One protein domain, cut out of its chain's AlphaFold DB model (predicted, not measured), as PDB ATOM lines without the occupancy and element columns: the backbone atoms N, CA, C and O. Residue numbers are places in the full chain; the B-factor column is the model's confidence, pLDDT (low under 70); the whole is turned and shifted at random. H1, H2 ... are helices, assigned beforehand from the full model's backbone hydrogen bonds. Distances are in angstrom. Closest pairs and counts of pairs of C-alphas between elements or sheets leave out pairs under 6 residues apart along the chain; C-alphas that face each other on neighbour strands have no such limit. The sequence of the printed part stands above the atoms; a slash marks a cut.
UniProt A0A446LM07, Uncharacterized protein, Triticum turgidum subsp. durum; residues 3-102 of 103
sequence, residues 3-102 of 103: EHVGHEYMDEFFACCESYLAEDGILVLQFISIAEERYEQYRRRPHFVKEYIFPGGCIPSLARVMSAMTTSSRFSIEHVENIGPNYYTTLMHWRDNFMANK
ATOM      1  N   GLU A   3       9.204   0.050  42.734       95.25
ATOM      2  CA  GLU A   3       8.164  -0.088  41.705       95.25
ATOM      3  C   GLU A   3       6.743   0.221  42.208       95.25
ATOM      4  O   GLU A   3       5.838   0.443  41.411       95.25
ATOM      5  N   HIS A   4       6.525   0.229  43.522       94.38
ATOM      6  CA  HIS A   4       5.250   0.555  44.169       94.38
ATOM      7  C   HIS A   4       5.309   1.857  44.979       94.38
ATOM      8  O   HIS A   4       4.296   2.260  45.538       94.38
ATOM      9  N   VAL A   5       6.468   2.523  45.025       94.88
ATOM     10  CA  VAL A   5       6.616   3.853  45.641       94.88
ATOM     11  C   VAL A   5       5.898   4.907  44.800       94.88
ATOM     12  O   VAL A   5       5.264   5.807  45.333       94.88
ATOM     13  N   GLY A   6       5.940   4.760  43.475       90.88
ATOM     14  CA  GLY A   6       5.352   5.719  42.546       90.88
ATOM     15  C   GLY A   6       6.320   6.841  42.177       90.88
ATOM     16  O   GLY A   6       7.223   7.199  42.927       90.88
ATOM     17  N   HIS A   7       6.134   7.388  40.974       93.50
ATOM     18  CA  HIS A   7       7.038   8.376  40.372       93.50
ATOM     19  C   HIS A   7       7.303   9.602  41.262       93.50
ATOM     20  O   HIS A   7       8.424  10.110  41.285       93.50
ATOM     21  N   GLU A   8       6.276  10.075  41.967       94.19
ATOM     22  CA  GLU A   8       6.306  11.314  42.752       94.19
ATOM     23  C   GLU A   8       7.097  11.175  44.060       94.19
ATOM     24  O   GLU A   8       7.593  12.170  44.574       94.19
ATOM     25  N   TYR A   9       7.279   9.949  44.560       96.06
ATOM     26  CA  TYR A   9       7.810   9.690  45.905       96.06
ATOM     27  C   TYR A   9       9.209   9.058  45.901       96.06
ATOM     28  O   TYR A   9       9.727   8.680  46.948       96.06
ATOM     29  N   MET A  10       9.852   8.919  44.734       96.75
ATOM     30  CA  MET A  10      11.190   8.305  44.652       96.75
ATOM     31  C   MET A  10      12.262   9.143  45.357       96.75
ATOM     32  O   MET A  10      13.206   8.590  45.908       96.75
ATOM     33  N   ASP A  11      12.096  10.460  45.364       97.81
ATOM     34  CA  ASP A  11      12.990  11.404  46.035       97.81
ATOM     35  C   ASP A  11      12.929  11.188  47.561       97.81
ATOM     36  O   ASP A  11      13.945  10.960  48.219       97.81
ATOM     37  N   GLU A  12      11.714  11.118  48.116       98.00
ATOM     38  CA  GLU A  12      11.478  10.793  49.528       98.00
ATOM     39  C   GLU A  12      11.985   9.391  49.889       98.00
ATOM     40  O   GLU A  12      12.604   9.211  50.936       98.00
ATOM     41  N   PHE A  13      11.808   8.407  49.002       97.69
ATOM     42  CA  PHE A  13      12.338   7.059  49.202       97.69
ATOM     43  C   PHE A  13      13.853   7.070  49.458       97.69
ATOM     44  O   PHE A  13      14.308   6.421  50.401       97.69
ATOM     45  N   PHE A  14      14.632   7.823  48.673       98.12
ATOM     46  CA  PHE A  14      16.082   7.912  48.878       98.12
ATOM     47  C   PHE A  14      16.458   8.707  50.131       98.12
ATOM     48  O   PHE A  14      17.362   8.279  50.850       98.12
ATOM     49  N   ALA A  15      15.733   9.784  50.446       98.12
ATOM     50  CA  ALA A  15      15.931  10.528  51.691       98.12
ATOM     51  C   ALA A  15      15.684   9.650  52.933       98.12
ATOM     52  O   ALA A  15      16.453   9.687  53.895       98.12
ATOM     53  N   CYS A  16      14.642   8.814  52.905       97.88
ATOM     54  CA  CYS A  16      14.387   7.828  53.952       97.88
ATOM     55  C   CYS A  16      15.488   6.768  54.010       97.88
ATOM     56  O   CYS A  16      15.945   6.431  55.095       97.88
ATOM     57  N   CYS A  17      15.931   6.237  52.868       97.38
ATOM     58  CA  CYS A  17      17.000   5.237  52.863       97.38
ATOM     59  C   CYS A  17      18.275   5.773  53.529       97.38
ATOM     60  O   CYS A  17      18.880   5.060  54.324       97.38
ATOM     61  N   GLU A  18      18.661   7.021  53.247       97.56
ATOM     62  CA  GLU A  18      19.832   7.638  53.878       97.56
ATOM     63  C   GLU A  18      19.644   7.830  55.388       97.56
ATOM     64  O   GLU A  18      20.566   7.546  56.149       97.56
ATOM     65  N   SER A  19      18.461   8.252  55.846       97.88
ATOM     66  CA  SER A  19      18.231   8.530  57.272       97.88
ATOM     67  C   SER A  19      18.274   7.290  58.172       97.88
ATOM     68  O   SER A  19      18.493   7.423  59.377       97.88
ATOM     69  N   TYR A  20      18.087   6.094  57.604       97.62
ATOM     70  CA  TYR A  20      18.154   4.822  58.330       97.62
ATOM     71  C   TYR A  20      19.501   4.100  58.213       97.62
ATOM     72  O   TYR A  20      19.715   3.111  58.922       97.62
ATOM     73  N   LEU A  21      20.405   4.546  57.340       97.81
ATOM     74  CA  LEU A  21      21.722   3.930  57.200       97.81
ATOM     75  C   LEU A  21      22.706   4.465  58.244       97.81
ATOM     76  O   LEU A  21      22.651   5.619  58.663       97.81
ATOM     77  N   ALA A  22      23.636   3.601  58.655       97.69
ATOM     78  CA  ALA A  22      24.830   4.036  59.371       97.69
ATOM     79  C   ALA A  22      25.708   4.914  58.458       97.69
ATOM     80  O   ALA A  22      25.557   4.873  57.238       97.69
ATOM     81  N   GLU A  23      26.646   5.665  59.042       93.19
ATOM     82  CA  GLU A  23      27.494   6.638  58.329       93.19
ATOM     83  C   GLU A  23      28.183   6.058  57.078       93.19
ATOM     84  O   GLU A  23      28.140   6.686  56.025       93.19
ATOM     85  N   ASP A  24      28.692   4.825  57.161       94.44
ATOM     86  CA  ASP A  24      29.331   4.095  56.051       94.44
ATOM     87  C   ASP A  24      28.459   2.937  55.517       94.44
ATOM     88  O   ASP A  24      28.949   1.907  55.046       94.44
ATOM     89  N   GLY A  25      27.138   3.049  55.673       96.94
ATOM     90  CA  GLY A  25      26.185   2.022  55.265       96.94
ATOM     91  C   GLY A  25      26.075   1.870  53.743       96.94
ATOM     92  O   GLY A  25      26.165   2.838  52.995       96.94
ATOM     93  N   ILE A  26      25.809   0.643  53.281       97.19
ATOM     94  CA  ILE A  26      25.612   0.329  51.858       97.19
ATOM     95  C   ILE A  26      24.135   0.023  51.596       97.19
ATOM     96  O   ILE A  26      23.565  -0.888  52.199       97.19
ATOM     97  N   LEU A  27      23.537   0.742  50.643       97.62
ATOM     98  CA  LEU A  27      22.238   0.402  50.065       97.62
ATOM     99  C   LEU A  27      22.433  -0.480  48.829       97.62
ATOM    100  O   LEU A  27      23.072  -0.070  47.864       97.62
ATOM    101  N   VAL A  28      21.804  -1.655  48.818       97.62
ATOM    102  CA  VAL A  28      21.654  -2.464  47.602       97.62
ATOM    103  C   VAL A  28      20.209  -2.367  47.133       97.62
ATOM    104  O   VAL A  28      19.295  -2.855  47.799       97.62
ATOM    105  N   LEU A  29      20.001  -1.729  45.981       97.38
ATOM    106  CA  LEU A  29      18.682  -1.514  45.392       97.38
ATOM    107  C   LEU A  29      18.519  -2.347  44.115       97.38
ATOM    108  O   LEU A  29      19.045  -1.995  43.062       97.38
ATOM    109  N   GLN A  30      17.742  -3.425  44.199       97.31
ATOM    110  CA  GLN A  30      17.311  -4.204  43.038       97.31
ATOM    111  C   GLN A  30      15.900  -3.775  42.623       97.31
ATOM    112  O   GLN A  30      14.989  -3.766  43.450       97.31
ATOM    113  N   PHE A  31      15.705  -3.465  41.341       97.12
ATOM    114  CA  PHE A  31      14.405  -3.056  40.812       97.12
ATOM    115  C   PHE A  31      14.227  -3.441  39.341       97.12
ATOM    116  O   PHE A  31      15.197  -3.617  38.600       97.12
ATOM    117  N   ILE A  32      12.973  -3.556  38.902       96.62
ATOM    118  CA  ILE A  32      12.640  -3.676  37.476       96.62
ATOM    119  C   ILE A  32      12.792  -2.302  36.822       96.62
ATOM    120  O   ILE A  32      12.173  -1.341  37.270       96.62
ATOM    121  N   SER A  33      13.561  -2.218  35.734       95.88
ATOM    122  CA  SER A  33      13.729  -0.980  34.965       95.88
ATOM    123  C   SER A  33      13.092  -1.079  33.584       95.88
ATOM    124  O   SER A  33      13.113  -2.130  32.941       95.88
ATOM    125  N   ILE A  34      12.597   0.053  33.088       95.75
ATOM    126  CA  ILE A  34      12.288   0.259  31.672       95.75
ATOM    127  C   ILE A  34      13.332   1.179  31.027       95.75
ATOM    128  O   ILE A  34      14.022   1.928  31.719       95.75
ATOM    129  N   ALA A  35      13.466   1.106  29.704       96.50
ATOM    130  CA  ALA A  35      14.273   2.050  28.942       96.50
ATOM    131  C   ALA A  35      13.707   3.478  29.070       96.50
ATOM    132  O   ALA A  35      12.485   3.664  29.057       96.50
ATOM    133  N   GLU A  36      14.590   4.469  29.210       97.00
ATOM    134  CA  GLU A  36      14.232   5.866  29.499       97.00
ATOM    135  C   GLU A  36      13.273   6.444  28.455       97.00
ATOM    136  O   GLU A  36      12.253   7.036  28.799       97.00
ATOM    137  N   GLU A  37      13.516   6.175  27.173       97.25
ATOM    138  CA  GLU A  37      12.697   6.679  26.072       97.25
ATOM    139  C   GLU A  37      11.244   6.178  26.117       97.25
ATOM    140  O   GLU A  37      10.346   6.777  25.523       97.25
ATOM    141  N   ARG A  38      10.990   5.090  26.851       95.56
ATOM    142  CA  ARG A  38       9.654   4.514  27.048       95.56
ATOM    143  C   ARG A  38       9.028   4.914  28.377       95.56
ATOM    144  O   ARG A  38       7.832   4.677  28.553       95.56
ATOM    145  N   TYR A  39       9.790   5.491  29.304       96.06
ATOM    146  CA  TYR A  39       9.369   5.693  30.690       96.06
ATOM    147  C   TYR A  39       8.108   6.557  30.806       96.06
ATOM    148  O   TYR A  39       7.101   6.127  31.375       96.06
ATOM    149  N   GLU A  40       8.118   7.740  30.187       94.69
ATOM    150  CA  GLU A  40       6.986   8.674  30.221       94.69
ATOM    151  C   GLU A  40       5.712   8.086  29.605       94.69
ATOM    152  O   GLU A  40       4.612   8.242  30.143       94.69
ATOM    153  N   GLN A  41       5.844   7.356  28.496       94.00
ATOM    154  CA  GLN A  41       4.705   6.698  27.866       94.00
ATOM    155  C   GLN A  41       4.171   5.555  28.736       94.00
ATOM    156  O   GLN A  41       2.958   5.436  28.918       94.00
ATOM    157  N   TYR A  42       5.065   4.719  29.265       92.56
ATOM    158  CA  TYR A  42       4.710   3.538  30.044       92.56
ATOM    159  C   TYR A  42       4.028   3.918  31.361       92.56
ATOM    160  O   TYR A  42       2.988   3.355  31.690       92.56
ATOM    161  N   ARG A  43       4.532   4.933  32.081       91.44
ATOM    162  CA  ARG A  43       3.953   5.335  33.374       91.44
ATOM    163  C   ARG A  43       2.527   5.881  33.248       91.44
ATOM    164  O   ARG A  43       1.706   5.667  34.145       91.44
ATOM    165  N   ARG A  44       2.230   6.601  32.158       90.69
ATOM    166  CA  ARG A  44       0.950   7.306  31.963       90.69
ATOM    167  C   ARG A  44      -0.134   6.419  31.360       90.69
ATOM    168  O   ARG A  44      -1.310   6.662  31.615       90.69
ATOM    169  N   ARG A  45       0.231   5.419  30.554       90.12
ATOM    170  CA  ARG A  45      -0.753   4.601  29.839       90.12
ATOM    171  C   ARG A  45      -1.279   3.447  30.700       90.12
ATOM    172  O   ARG A  45      -0.486   2.787  31.370       90.12
ATOM    173  N   PRO A  46      -2.593   3.171  30.673       88.25
ATOM    174  CA  PRO A  46      -3.120   1.925  31.207       88.25
ATOM    175  C   PRO A  46      -2.618   0.738  30.376       88.25
ATOM    176  O   PRO A  46      -2.418   0.844  29.163       88.25
ATOM    177  N   HIS A  47      -2.387  -0.391  31.038       91.06
ATOM    178  CA  HIS A  47      -2.017  -1.651  30.404       91.06
ATOM    179  C   HIS A  47      -2.368  -2.816  31.327       91.06
ATOM    180  O   HIS A  47      -2.453  -2.641  32.541       91.06
ATOM    181  N   PHE A  48      -2.482  -4.018  30.759       94.50
ATOM    182  CA  PHE A  48      -2.915  -5.225  31.469       94.50
ATOM    183  C   PHE A  48      -2.236  -5.415  32.833       94.50
ATOM    184  O   PHE A  48      -2.906  -5.575  33.845       94.50
ATOM    185  N   VAL A  49      -0.900  -5.332  32.880       92.31
ATOM    186  CA  VAL A  49      -0.152  -5.506  34.139       92.31
ATOM    187  C   VAL A  49      -0.553  -4.467  35.194       92.31
ATOM    188  O   VAL A  49      -0.723  -4.829  36.350       92.31
ATOM    189  N   LYS A  50      -0.751  -3.201  34.812       89.81
ATOM    190  CA  LYS A  50      -1.134  -2.123  35.734       89.81
ATOM    191  C   LYS A  50      -2.602  -2.208  36.150       89.81
ATOM    192  O   LYS A  50      -2.939  -1.778  37.242       89.81
ATOM    193  N   GLU A  51      -3.470  -2.745  35.299       92.75
ATOM    194  CA  GLU A  51      -4.899  -2.879  35.599       92.75
ATOM    195  C   GLU A  51      -5.214  -4.115  36.449       92.75
ATOM    196  O   GLU A  51      -6.015  -4.023  37.374       92.75
ATOM    197  N   TYR A  52      -4.576  -5.255  36.165       96.19
ATOM    198  CA  TYR A  52      -4.994  -6.553  36.711       96.19
ATOM    199  C   TYR A  52      -3.981  -7.216  37.643       96.19
ATOM    200  O   TYR A  52      -4.373  -8.075  38.425       96.19
ATOM    201  N   ILE A  53      -2.692  -6.868  37.559       95.31
ATOM    202  CA  ILE A  53      -1.634  -7.566  38.310       95.31
ATOM    203  C   ILE A  53      -1.074  -6.677  39.424       95.31
ATOM    204  O   ILE A  53      -1.080  -7.064  40.588       95.31
ATOM    205  N   PHE A  54      -0.630  -5.465  39.080       93.56
ATOM    206  CA  PHE A  54      -0.007  -4.511  39.999       93.56
ATOM    207  C   PHE A  54      -0.640  -3.111  39.882       93.56
ATOM    208  O   PHE A  54      -0.022  -2.197  39.319       93.56
ATOM    209  N   PRO A  55      -1.861  -2.911  40.418       91.25
ATOM    210  CA  PRO A  55      -2.491  -1.595  40.485       91.25
ATOM    211  C   PRO A  55      -1.605  -0.574  41.202       91.25
ATOM    212  O   PRO A  55      -1.029  -0.857  42.250       91.25
ATOM    213  N   GLY A  56      -1.468   0.616  40.611       86.00
ATOM    214  CA  GLY A  56      -0.615   1.690  41.139       86.00
ATOM    215  C   GLY A  56       0.890   1.504  40.904       86.00
ATOM    216  O   GLY A  56       1.654   2.426  41.180       86.00
ATOM    217  N   GLY A  57       1.328   0.368  40.346       90.38
ATOM    218  CA  GLY A  57       2.733   0.126  40.029       90.38
ATOM    219  C   GLY A  57       3.297   1.120  39.006       90.38
ATOM    220  O   GLY A  57       2.638   1.496  38.030       90.38
ATOM    221  N   CYS A  58       4.546   1.527  39.217       92.56
ATOM    222  CA  CYS A  58       5.328   2.390  38.344       92.56
ATOM    223  C   CYS A  58       6.729   1.798  38.172       92.56
ATOM    224  O   CYS A  58       7.539   1.837  39.091       92.56
ATOM    225  N   ILE A  59       7.023   1.273  36.984       95.19
ATOM    226  CA  ILE A  59       8.364   0.781  36.645       95.19
ATOM    227  C   ILE A  59       9.241   1.995  36.306       95.19
ATOM    228  O   ILE A  59       8.951   2.655  35.302       95.19
ATOM    229  N   PRO A  60      10.271   2.325  37.107       96.69
ATOM    230  CA  PRO A  60      11.145   3.450  36.810       96.69
ATOM    231  C   PRO A  60      12.102   3.144  35.657       96.69
ATOM    232  O   PRO A  60      12.325   1.994  35.281       96.69
ATOM    233  N   SER A  61      12.712   4.190  35.121       97.56
ATOM    234  CA  SER A  61      13.966   4.072  34.388       97.56
ATOM    235  C   SER A  61      15.156   4.221  35.332       97.56
ATOM    236  O   SER A  61      15.059   4.875  36.374       97.56
ATOM    237  N   LEU A  62      16.313   3.687  34.937       97.38
ATOM    238  CA  LEU A  62      17.560   3.915  35.667       97.38
ATOM    239  C   LEU A  62      17.870   5.415  35.813       97.38
ATOM    240  O   LEU A  62      18.270   5.848  36.888       97.38
ATOM    241  N   ALA A  63      17.610   6.224  34.779       97.62
ATOM    242  CA  ALA A  63      17.833   7.668  34.832       97.62
ATOM    243  C   ALA A  63      16.950   8.360  35.886       97.62
ATOM    244  O   ALA A  63      17.449   9.185  36.651       97.62
ATOM    245  N   ARG A  64      15.662   7.989  35.995       97.44
ATOM    246  CA  ARG A  64      14.772   8.523  37.039       97.44
ATOM    247  C   ARG A  64      15.253   8.145  38.440       97.44
ATOM    248  O   ARG A  64      15.221   9.004  39.321       97.44
ATOM    249  N   VAL A  65      15.690   6.896  38.636       97.69
ATOM    250  CA  VAL A  65      16.227   6.414  39.922       97.69
ATOM    251  C   VAL A  65      17.494   7.176  40.298       97.69
ATOM    252  O   VAL A  65      17.578   7.696  41.406       97.69
ATOM    253  N   MET A  66      18.444   7.309  39.368       97.19
ATOM    254  CA  MET A  66      19.680   8.064  39.596       97.19
ATOM    255  C   MET A  66      19.390   9.527  39.931       97.19
ATOM    256  O   MET A  66      19.953  10.052  40.882       97.19
ATOM    257  N   SER A  67      18.472  10.163  39.200       97.56
ATOM    258  CA  SER A  67      18.075  11.547  39.461       97.56
ATOM    259  C   SER A  67      17.453  11.725  40.850       97.56
ATOM    260  O   SER A  67      17.805  12.685  41.534       97.56
ATOM    261  N   ALA A  68      16.578  10.810  41.283       97.94
ATOM    262  CA  ALA A  68      16.001  10.831  42.631       97.94
ATOM    263  C   ALA A  68      17.095  10.716  43.699       97.94
ATOM    264  O   ALA A  68      17.185  11.530  44.615       97.94
ATOM    265  N   MET A  69      17.972   9.723  43.524       97.94
ATOM    266  CA  MET A  69      19.071   9.427  44.432       97.94
ATOM    267  C   MET A  69      19.984  10.641  44.614       97.94
ATOM    268  O   MET A  69      20.223  11.057  45.744       97.94
ATOM    269  N   THR A  70      20.446  11.255  43.523       97.12
ATOM    270  CA  THR A  70      21.375  12.395  43.590       97.12
ATOM    271  C   THR A  70      20.726  13.683  44.090       97.12
ATOM    272  O   THR A  70      21.431  14.580  44.539       97.12
ATOM    273  N   THR A  71      19.402  13.812  43.973       97.31
ATOM    274  CA  THR A  71      18.671  15.008  44.426       97.31
ATOM    275  C   THR A  71      18.388  14.958  45.925       97.31
ATOM    276  O   THR A  71      18.365  15.998  46.582       97.31
ATOM    277  N   SER A  72      18.170  13.760  46.467       97.31
ATOM    278  CA  SER A  72      17.604  13.576  47.808       97.31
ATOM    279  C   SER A  72      18.500  12.803  48.766       97.31
ATOM    280  O   SER A  72      18.081  12.543  49.892       97.31
ATOM    281  N   SER A  73      19.711  12.434  48.342       97.25
ATOM    282  CA  SER A  73      20.675  11.754  49.202       97.25
ATOM    283  C   SER A  73      22.127  12.062  48.841       97.25
ATOM    284  O   SER A  73      22.418  12.582  47.762       97.25
ATOM    285  N   ARG A  74      23.053  11.691  49.729       96.31
ATOM    286  CA  ARG A  74      24.508  11.747  49.481       96.31
ATOM    287  C   ARG A  74      25.094  10.458  48.884       96.31
ATOM    288  O   ARG A  74      26.312  10.305  48.874       96.31
ATOM    289  N   PHE A  75      24.267   9.526  48.409       97.38
ATOM    290  CA  PHE A  75      24.755   8.243  47.896       97.38
ATOM    291  C   PHE A  75      25.649   8.380  46.655       97.38
ATOM    292  O   PHE A  75      25.379   9.170  45.747       97.38
ATOM    293  N   SER A  76      26.679   7.533  46.594       95.56
ATOM    294  CA  SER A  76      27.494   7.262  45.408       95.56
ATOM    295  C   SER A  76      27.125   5.910  44.800       95.56
ATOM    296  O   SER A  76      26.714   4.977  45.491       95.56
ATOM    297  N   ILE A  77      27.266   5.796  43.478       96.69
ATOM    298  CA  ILE A  77      27.078   4.521  42.785       96.69
ATOM    299  C   ILE A  77      28.401   3.768  42.793       96.69
ATOM    300  O   ILE A  77      29.326   4.143  42.078       96.69
ATOM    301  N   GLU A  78      28.446   2.670  43.539       96.81
ATOM    302  CA  GLU A  78      29.601   1.765  43.552       96.81
ATOM    303  C   GLU A  78      29.504   0.687  42.463       96.81
ATOM    304  O   GLU A  78      30.509   0.270  41.887       96.81
ATOM    305  N   HIS A  79      28.289   0.223  42.153       97.69
ATOM    306  CA  HIS A  79      28.077  -0.852  41.189       97.69
ATOM    307  C   HIS A  79      26.688  -0.796  40.546       97.69
ATOM    308  O   HIS A  79      25.697  -0.486  41.207       97.69
ATOM    309  N   VAL A  80      26.617  -1.152  39.261       97.62
ATOM    310  CA  VAL A  80      25.362  -1.345  38.526       97.62
ATOM    311  C   VAL A  80      25.467  -2.634  37.726       97.62
ATOM    312  O   VAL A  80      26.341  -2.767  36.870       97.62
ATOM    313  N   GLU A  81      24.537  -3.554  37.967       97.56
ATOM    314  CA  GLU A  81      24.445  -4.826  37.255       97.56
ATOM    315  C   GLU A  81      23.077  -4.970  36.588       97.56
ATOM    316  O   GLU A  81      22.037  -4.730  37.205       97.56
ATOM    317  N   ASN A  82      23.062  -5.397  35.324       96.62
ATOM    318  CA  ASN A  82      21.828  -5.740  34.630       96.62
ATOM    319  C   ASN A  82      21.609  -7.257  34.634       96.62
ATOM    320  O   ASN A  82      22.151  -7.973  33.795       96.62
ATOM    321  N   ILE A  83      20.729  -7.710  35.524       97.12
ATOM    322  CA  ILE A  83      20.275  -9.107  35.622       97.12
ATOM    323  C   ILE A  83      18.928  -9.354  34.913       97.12
ATOM    324  O   ILE A  83      18.292 -10.396  35.080       97.12
ATOM    325  N   GLY A  84      18.459  -8.399  34.103       95.38
ATOM    326  CA  GLY A  84      17.204  -8.490  33.352       95.38
ATOM    327  C   GLY A  84      17.068  -9.749  32.480       95.38
ATOM    328  O   GLY A  84      15.997 -10.361  32.502       95.38
ATOM    329  N   PRO A  85      18.120 -10.206  31.764       95.94
ATOM    330  CA  PRO A  85      18.061 -11.447  30.989       95.94
ATOM    331  C   PRO A  85      17.723 -12.688  31.827       95.94
ATOM    332  O   PRO A  85      17.061 -13.604  31.336       95.94
ATOM    333  N   ASN A  86      18.113 -12.719  33.105       97.69
ATOM    334  CA  ASN A  86      17.778 -13.828  33.998       97.69
ATOM    335  C   ASN A  86      16.280 -13.858  34.327       97.69
ATOM    336  O   ASN A  86      15.713 -14.938  34.496       97.69
ATOM    337  N   TYR A  87      15.613 -12.698  34.347       97.69
ATOM    338  CA  TYR A  87      14.195 -12.598  34.692       97.69
ATOM    339  C   TYR A  87      13.295 -13.312  33.670       97.69
ATOM    340  O   TYR A  87      12.280 -13.897  34.043       97.69
ATOM    341  N   TYR A  88      13.686 -13.356  32.393       96.38
ATOM    342  CA  TYR A  88      12.971 -14.158  31.394       96.38
ATOM    343  C   TYR A  88      12.904 -15.639  31.799       96.38
ATOM    344  O   TYR A  88      11.823 -16.223  31.843       96.38
ATOM    345  N   THR A  89      14.049 -16.220  32.166       98.00
ATOM    346  CA  THR A  89      14.138 -17.625  32.597       98.00
ATOM    347  C   THR A  89      13.315 -17.863  33.862       98.00
ATOM    348  O   THR A  89      12.573 -18.838  33.948       98.00
ATOM    349  N   THR A  90      13.374 -16.931  34.816       98.50
ATOM    350  CA  THR A  90      12.560 -16.980  36.037       98.50
ATOM    351  C   THR A  90      11.061 -17.019  35.727       98.50
ATOM    352  O   THR A  90      10.355 -17.884  36.242       98.50
ATOM    353  N   LEU A  91      10.569 -16.136  34.850       98.25
ATOM    354  CA  LEU A  91       9.151 -16.087  34.468       98.25
ATOM    355  C   LEU A  91       8.706 -17.340  33.704       98.25
ATOM    356  O   LEU A  91       7.574 -17.789  33.884       98.25
ATOM    357  N   MET A  92       9.585 -17.921  32.881       98.44
ATOM    358  CA  MET A  92       9.315 -19.188  32.197       98.44
ATOM    359  C   MET A  92       9.126 -20.328  33.199       98.44
ATOM    360  O   MET A  92       8.100 -21.001  33.159       98.44
ATOM    361  N   HIS A  93      10.036 -20.478  34.166       98.56
ATOM    362  CA  HIS A  93       9.890 -21.493  35.212       98.56
ATOM    363  C   HIS A  93       8.639 -21.274  36.071       98.56
ATOM    364  O   HIS A  93       7.949 -22.234  36.409       98.56
ATOM    365  N   TRP A  94       8.302 -20.025  36.408       98.50
ATOM    366  CA  TRP A  94       7.061 -19.729  37.131       98.50
ATOM    367  C   TRP A  94       5.825 -20.130  36.334       98.50
ATOM    368  O   TRP A  94       4.912 -20.734  36.893       98.50
ATOM    369  N   ARG A  95       5.802 -19.834  35.032       98.38
ATOM    370  CA  ARG A  95       4.714 -20.243  34.144       98.38
ATOM    371  C   ARG A  95       4.593 -21.762  34.079       98.38
ATOM    372  O   ARG A  95       3.484 -22.268  34.208       98.38
ATOM    373  N   ASP A  96       5.696 -22.476  33.889       98.56
ATOM    374  CA  ASP A  96       5.677 -23.935  33.765       98.56
ATOM    375  C   ASP A  96       5.184 -24.591  35.063       98.56
ATOM    376  O   ASP A  96       4.287 -25.435  35.032       98.56
ATOM    377  N   ASN A  97       5.667 -24.112  36.213       98.50
ATOM    378  CA  ASN A  97       5.202 -24.563  37.524       98.50
ATOM    379  C   ASN A  97       3.719 -24.255  37.751       98.50
ATOM    380  O   ASN A  97       2.988 -25.109  38.251       98.50
ATOM    381  N   PHE A  98       3.260 -23.060  37.372       98.38
ATOM    382  CA  PHE A  98       1.848 -22.693  37.462       98.38
ATOM    383  C   PHE A  98       0.975 -23.628  36.618       98.38
ATOM    384  O   PHE A  98      -0.047 -24.111  37.091       98.38
ATOM    385  N   MET A  99       1.392 -23.928  35.386       98.31
ATOM    386  CA  MET A  99       0.646 -24.817  34.493       98.31
ATOM    387  C   MET A  99       0.620 -26.265  34.991       98.31
ATOM    388  O   MET A  99      -0.392 -26.937  34.813       98.31
ATOM    389  N   ALA A 100       1.695 -26.733  35.630       98.25
ATOM    390  CA  ALA A 100       1.771 -28.074  36.206       98.25
ATOM    391  C   ALA A 100       0.889 -28.267  37.456       98.25
ATOM    392  O   ALA A 100       0.532 -29.398  37.765       98.25
ATOM    393  N   ASN A 101       0.536 -27.185  38.158       97.75
ATOM    394  CA  ASN A 101      -0.231 -27.205  39.416       97.75
ATOM    395  C   ASN A 101      -1.549 -26.419  39.299       97.75
ATOM    396  O   ASN A 101      -1.991 -25.778  40.250       97.75
ATOM    397  N   LYS A 102      -2.126 -26.369  38.097       94.56
ATOM    398  CA  LYS A 102      -3.318 -25.558  37.821       94.56
ATOM    399  C   LYS A 102      -4.613 -26.183  38.365       94.56
ATOM    400  O   LYS A 102      -5.580 -25.452  38.580       94.56
TER     401      LYS A 102
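This is residues 3 to 102 of the 103 residues of an uncharacterized protein of Triticum turgidum subsp. durum (UniProt A0A446LM07). A loose body of helices and long links has H1 and H4 packed together aslant, H2 near H4, and H3 beyond; residues 88 to 102, of which 88 to 100 belong to H5, stick out as an arm. The printed part has 100 residues, with five named helices in order H1 to H5 and no named strand: all helix. It is loose, with radius of gyration of the C-alphas 16.1 A and spans of 49 by 29 by 23 A.

H1, residues 7 to 20, runs 21.4 A from C-alpha 7 at (7.038, 8.376, 40.372). H2 is residues 36 to 44, 13.6 A; H3, 48 to 53, 7.3 A; H4, 62 to 72, 15.5 A. H5, residues 84 to 100, runs 25.1 A to C-alpha 100 at (1.771, -28.074, 36.206).

H1 touches H4 with residues 10 to 15 alone, the same way at a steep tilt of 54 degrees; the closest C-alphas, of Asp 11 and Ala 68, are 4.6 A apart. H2 and H4 are close but not clearly touching, with closest C-alphas, of Glu 36 and Ala 63, 6.7 A apart. H3 and H5 touch no helix. Every O i to N i+4 pair is within hydrogen-bond range in H3 and H4, against 8 of 10 in H1, 11 of 13 in H5 and 2 of 5 in H2, where 3 of 6 O i to N i+3 pairs are.

The farthest C-alphas, of Glu 23 and Lys 102, are 49.1 A apart. The printed part has no cut; the links H1 to H2 and H4 to H5 are long. No printed residue is under pLDDT 70.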